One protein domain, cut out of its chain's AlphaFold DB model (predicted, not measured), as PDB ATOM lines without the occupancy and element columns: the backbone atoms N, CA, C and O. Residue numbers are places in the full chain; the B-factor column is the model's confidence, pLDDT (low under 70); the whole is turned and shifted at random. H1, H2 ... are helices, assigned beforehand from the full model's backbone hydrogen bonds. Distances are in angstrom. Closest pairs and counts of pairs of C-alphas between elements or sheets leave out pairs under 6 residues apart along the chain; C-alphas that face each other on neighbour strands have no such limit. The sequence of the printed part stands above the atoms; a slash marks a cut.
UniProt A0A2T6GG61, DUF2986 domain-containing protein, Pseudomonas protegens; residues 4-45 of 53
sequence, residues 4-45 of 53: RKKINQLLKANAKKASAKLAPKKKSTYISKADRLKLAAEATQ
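This is residues 4 to 45 of the 53 residues of the protein "DUF2986 domain-containing protein" of Pseudomonas protegens (UniProt A0A2T6GG61). Two separate helices make an open L: the long H1, then a stretched-out link, then the shorter H2 set crosswise at the far end. No core forms, and H1 with the link makes most of the length. The printed part has 42 residues, with H1 and H2 in that order and no named strand; the class is all helix. It is extended, with a radius of gyration of the C-alphas of 18.1 A and spans of 53 by 21 by 8 A.

H1, residues 4 to 22, begins at C-alpha 4 (0.297, 35.289, -10.515) and is 27.0 A long. H2, residues 33 to 43, is 15.5 A long and ends at C-alpha 43 (-40.152, 15.031, 5.005).

H1 and H2 are apart, with no C-alpha of the one within 8 A of the other. Residues 4 to 30, of which 4 to 22 belong to H1, stand free. Every O i to N i+4 pair in H1 is within hydrogen-bond range; in H2, 6 of 7 are.

The C-alphas of Arg 4 and Ala 34, the two farthest apart, are 53.4 A from each other. The printed part has no cut, and the 10-residue link is short, not tight. The model's pLDDT is under 70 at residues 24, 26 to 28 and 39 to 45.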
ATOM      1  N   ARG A   4       0.640  36.714 -10.341       93.81
ATOM      2  CA  ARG A   4       0.297  35.289 -10.515       93.81
ATOM      3  C   ARG A   4      -0.091  34.605  -9.197       93.81
ATOM      4  O   ARG A   4      -1.121  33.945  -9.133       93.81
ATOM      5  N   LYS A   5       0.673  34.813  -8.114       95.88
ATOM      6  CA  LYS A   5       0.341  34.253  -6.789       95.88
ATOM      7  C   LYS A   5      -0.973  34.825  -6.243       95.88
ATOM      8  O   LYS A   5      -1.763  34.067  -5.695       95.88
ATOM      9  N   LYS A   6      -1.226  36.128  -6.430       96.00
ATOM     10  CA  LYS A   6      -2.464  36.787  -5.973       96.00
ATOM     11  C   LYS A   6      -3.698  36.264  -6.718       96.00
ATOM     12  O   LYS A   6      -4.701  35.961  -6.081       96.00
ATOM     13  N   ILE A   7      -3.602  36.101  -8.038       96.75
ATOM     14  CA  ILE A   7      -4.674  35.520  -8.861       96.75
ATOM     15  C   ILE A   7      -4.955  34.082  -8.416       96.75
ATOM     16  O   ILE A   7      -6.095  33.749  -8.105       96.75
ATOM     17  N   ASN A   8      -3.917  33.256  -8.270       96.31
ATOM     18  CA  ASN A   8      -4.081  31.869  -7.826       96.31
ATOM     19  C   ASN A   8      -4.704  31.771  -6.426       96.31
ATOM     20  O   ASN A   8      -5.521  30.888  -6.173       96.31
ATOM     21  N   GLN A   9      -4.345  32.676  -5.514       96.69
ATOM     22  CA  GLN A   9      -4.937  32.737  -4.179       96.69
ATOM     23  C   GLN A   9      -6.433  33.087  -4.235       96.69
ATOM     24  O   GLN A   9      -7.234  32.422  -3.580       96.69
ATOM     25  N   LEU A  10      -6.813  34.082  -5.046       96.69
ATOM     26  CA  LEU A  10      -8.209  34.484  -5.240       96.69
ATOM     27  C   LEU A  10      -9.050  33.359  -5.855       96.69
ATOM     28  O   LEU A  10     -10.120  33.044  -5.336       96.69
ATOM     29  N   LEU A  11      -8.551  32.708  -6.909       97.25
ATOM     30  CA  LEU A  11      -9.260  31.611  -7.576       97.25
ATOM     31  C   LEU A  11      -9.497  30.430  -6.629       97.25
ATOM     32  O   LEU A  11     -10.616  29.927  -6.540       97.25
ATOM     33  N   LYS A  12      -8.480  30.040  -5.848       96.50
ATOM     34  CA  LYS A  12      -8.611  28.978  -4.839       96.50
ATOM     35  C   LYS A  12      -9.633  29.327  -3.757       96.50
ATOM     36  O   LYS A  12     -10.419  28.469  -3.358       96.50
ATOM     37  N   ALA A  13      -9.645  30.575  -3.288       96.50
ATOM     38  CA  ALA A  13     -10.611  31.028  -2.292       96.50
ATOM     39  C   ALA A  13     -12.051  30.998  -2.834       96.50
ATOM     40  O   ALA A  13     -12.955  30.542  -2.136       96.50
ATOM     41  N   ASN A  14     -12.262  31.428  -4.079       95.62
ATOM     42  CA  ASN A  14     -13.577  31.411  -4.719       95.62
ATOM     43  C   ASN A  14     -14.073  29.985  -4.975       95.62
ATOM     44  O   ASN A  14     -15.213  29.681  -4.630       95.62
ATOM     45  N   ALA A  15     -13.209  29.097  -5.475       94.94
ATOM     46  CA  ALA A  15     -13.540  27.685  -5.658       94.94
ATOM     47  C   ALA A  15     -13.952  27.031  -4.329       94.94
ATOM     48  O   ALA A  15     -15.012  26.419  -4.244       94.94
ATOM     49  N   LYS A  16     -13.185  27.255  -3.250       90.75
ATOM     50  CA  LYS A  16     -13.519  26.741  -1.912       90.75
ATOM     51  C   LYS A  16     -14.874  27.254  -1.410       90.75
ATOM     52  O   LYS A  16     -15.638  26.485  -0.830       90.75
ATOM     53  N   LYS A  17     -15.186  28.536  -1.635       89.88
ATOM     54  CA  LYS A  17     -16.485  29.127  -1.272       89.88
ATOM     55  C   LYS A  17     -17.633  28.526  -2.083       89.88
ATOM     56  O   LYS A  17     -18.674  28.245  -1.505       89.88
ATOM     57  N   ALA A  18     -17.450  28.313  -3.385       91.56
ATOM     58  CA  ALA A  18     -18.458  27.688  -4.236       91.56
ATOM     59  C   ALA A  18     -18.725  26.236  -3.811       91.56
ATOM     60  O   ALA A  18     -19.875  25.870  -3.584       91.56
ATOM     61  N   SER A  19     -17.674  25.440  -3.580       85.81
ATOM     62  CA  SER A  19     -17.811  24.059  -3.101       85.81
ATOM     63  C   SER A  19     -18.479  23.975  -1.728       85.81
ATOM     64  O   SER A  19     -19.267  23.067  -1.496       85.81
ATOM     65  N   ALA A  20     -18.206  24.920  -0.822       85.62
ATOM     66  CA  ALA A  20     -18.842  24.959   0.496       85.62
ATOM     67  C   ALA A  20     -20.330  25.347   0.446       85.62
ATOM     68  O   ALA A  20     -21.078  24.953   1.333       85.62
ATOM     69  N   LYS A  21     -20.754  26.118  -0.564       81.81
ATOM     70  CA  LYS A  21     -22.168  26.452  -0.792       81.81
ATOM     71  C   LYS A  21     -22.925  25.307  -1.462       81.81
ATOM     72  O   LYS A  21     -24.074  25.069  -1.120       81.81
ATOM     73  N   LEU A  22     -22.280  24.627  -2.412       82.38
ATOM     74  CA  LEU A  22     -22.887  23.531  -3.165       82.38
ATOM     75  C   LEU A  22     -22.958  22.234  -2.350       82.38
ATOM     76  O   LEU A  22     -23.887  21.454  -2.519       82.38
ATOM     77  N   ALA A  23     -21.984  21.983  -1.471       77.06
ATOM     78  CA  ALA A  23     -21.997  20.796  -0.631       77.06
ATOM     79  C   ALA A  23     -22.945  21.000   0.568       77.06
ATOM     80  O   ALA A  23     -22.629  21.811   1.445       77.06
ATOM     81  N   PRO A  24     -24.055  20.242   0.680       67.81
ATOM     82  CA  PRO A  24     -24.817  20.201   1.923       67.81
ATOM     83  C   PRO A  24     -23.899  19.747   3.064       67.81
ATOM     84  O   PRO A  24     -22.934  19.003   2.844       67.81
ATOM     85  N   LYS A  25     -24.170  20.203   4.296       71.06
ATOM     86  CA  LYS A  25     -23.412  19.788   5.488       71.06
ATOM     87  C   LYS A  25     -23.398  18.255   5.548       71.06
ATOM     88  O   LYS A  25     -24.369  17.641   5.961       71.06
ATOM     89  N   LYS A  26     -22.267  17.640   5.176       64.56
ATOM     90  CA  LYS A  26     -22.070  16.175   5.114       64.56
ATOM     91  C   LYS A  26     -22.108  15.472   6.478       64.56
ATOM     92  O   LYS A  26     -21.813  14.286   6.564       64.56
ATOM     93  N   LYS A  27     -22.404  16.199   7.555       66.12
ATOM     94  CA  LYS A  27     -22.510  15.635   8.895       66.12
ATOM     95  C   LYS A  27     -23.987  15.464   9.202       66.12
ATOM     96  O   LYS A  27     -24.724  16.449   9.162       66.12
ATOM     97  N   SER A  28     -24.398  14.244   9.538       68.19
ATOM     98  CA  SER A  28     -25.655  14.054  10.247       68.19
ATOM     99  C   SER A  28     -25.568  14.885  11.524       68.19
ATOM    100  O   SER A  28     -24.688  14.694  12.366       68.19
ATOM    101  N   THR A  29     -26.420  15.900  11.625       75.75
ATOM    102  CA  THR A  29     -26.554  16.630  12.883       75.75
ATOM    103  C   THR A  29     -27.090  15.619  13.894       75.75
ATOM    104  O   THR A  29     -27.978  14.833  13.556       75.75
ATOM    105  N   TYR A  30     -26.513  15.558  15.095       72.75
ATOM    106  CA  TYR A  30     -27.083  14.727  16.149       72.75
ATOM    107  C   TYR A  30     -28.456  15.308  16.488       72.75
ATOM    108  O   TYR A  30     -28.559  16.401  17.037       72.75
ATOM    109  N   ILE A  31     -29.497  14.602  16.065       77.19
ATOM    110  CA  ILE A  31     -30.896  14.971  16.247       77.19
ATOM    111  C   ILE A  31     -31.453  14.015  17.301       77.19
ATOM    112  O   ILE A  31     -31.268  12.796  17.194       77.19
ATOM    113  N   SER A  32     -32.104  14.565  18.328       83.12
ATOM    114  CA  SER A  32     -32.731  13.778  19.389       83.12
ATOM    115  C   SER A  32     -33.812  12.846  18.812       83.12
ATOM    116  O   SER A  32     -34.326  13.068  17.712       83.12
ATOM    117  N   LYS A  33     -34.185  11.779  19.536       78.56
ATOM    118  CA  LYS A  33     -35.214  10.833  19.057       78.56
ATOM    119  C   LYS A  33     -36.545  11.532  18.734       78.56
ATOM    120  O   LYS A  33     -37.191  11.158  17.761       78.56
ATOM    121  N   ALA A  34     -36.918  12.554  19.507       77.62
ATOM    122  CA  ALA A  34     -38.144  13.323  19.297       77.62
ATOM    123  C   ALA A  34     -38.091  14.152  18.006       77.62
ATOM    124  O   ALA A  34     -39.038  14.154  17.222       77.62
ATOM    125  N   ASP A  35     -36.962  14.809  17.749       75.44
ATOM    126  CA  ASP A  35     -36.805  15.689  16.589       75.44
ATOM    127  C   ASP A  35     -36.693  14.895  15.278       75.44
ATOM    128  O   ASP A  35     -37.121  15.364  14.226       75.44
ATOM    129  N   ARG A  36     -36.202  13.648  15.333       73.62
ATOM    130  CA  ARG A  36     -36.179  12.750  14.169       73.62
ATOM    131  C   ARG A  36     -37.585  12.340  13.724       73.62
ATOM    132  O   ARG A  36     -37.820  12.240  12.526       73.62
ATOM    133  N   LEU A  37     -38.508  12.115  14.662       75.88
ATOM    134  CA  LEU A  37     -39.904  11.794  14.340       75.88
ATOM    135  C   LEU A  37     -40.613  12.981  13.678       75.88
ATOM    136  O   LEU A  37     -41.352  12.788  12.718       75.88
ATOM    137  N   LYS A  38     -40.330  14.205  14.141       73.31
ATOM    138  CA  LYS A  38     -40.857  15.440  13.545       73.31
ATOM    139  C   LYS A  38     -40.333  15.657  12.127       73.31
ATOM    140  O   LYS A  38     -41.126  15.858  11.218       73.31
ATOM    141  N   LEU A  39     -39.022  15.516  11.922       69.69
ATOM    142  CA  LEU A  39     -38.419  15.657  10.594       69.69
ATOM    143  C   LEU A  39     -38.860  14.561   9.617       69.69
ATOM    144  O   LEU A  39     -38.974  14.830   8.430       69.69
ATOM    145  N   ALA A  40     -39.121  13.338  10.088       68.06
ATOM    146  CA  ALA A  40     -39.676  12.283   9.242       68.06
ATOM    147  C   ALA A  40     -41.122  12.591   8.818       68.06
ATOM    148  O   ALA A  40     -41.470  12.350   7.667       68.06
ATOM    149  N   ALA A  41     -41.938  13.159   9.711       69.62
ATOM    150  CA  ALA A  41     -43.297  13.598   9.389       69.62
ATOM    151  C   ALA A  41     -43.310  14.804   8.427       69.62
ATOM    152  O   ALA A  41     -44.116  14.834   7.501       69.62
ATOM    153  N   GLU A  42     -42.393  15.761   8.590       61.31
ATOM    154  CA  GLU A  42     -42.241  16.898   7.668       61.31
ATOM    155  C   GLU A  42     -41.675  16.468   6.304       61.31
ATOM    156  O   GLU A  42     -42.202  16.871   5.273       61.31
ATOM    157  N   ALA A  43     -40.695  15.558   6.262       62.06
ATOM    158  CA  ALA A  43     -40.152  15.031   5.005       62.06
ATOM    159  C   ALA A  43     -41.172  14.206   4.198       62.06
ATOM    160  O   ALA A  43     -41.031  14.076   2.987       62.06
ATOM    161  N   THR A  44     -42.203  13.648   4.844       58.72
ATOM    162  CA  THR A  44     -43.340  13.026   4.141       58.72
ATOM    163  C   THR A  44     -44.370  14.029   3.615       58.72
ATOM    164  O   THR A  44     -45.247  13.636   2.850       58.72
ATOM    165  N   GLN A  45     -44.291  15.299   4.025       55.84
ATOM    166  CA  GLN A  45     -45.201  16.375   3.614       55.84
ATOM    167  C   GLN A  45     -44.604  17.287   2.536       55.84
ATOM    168  O   GLN A  45     -45.359  18.024   1.906       55.84
TER     169      GLN A  45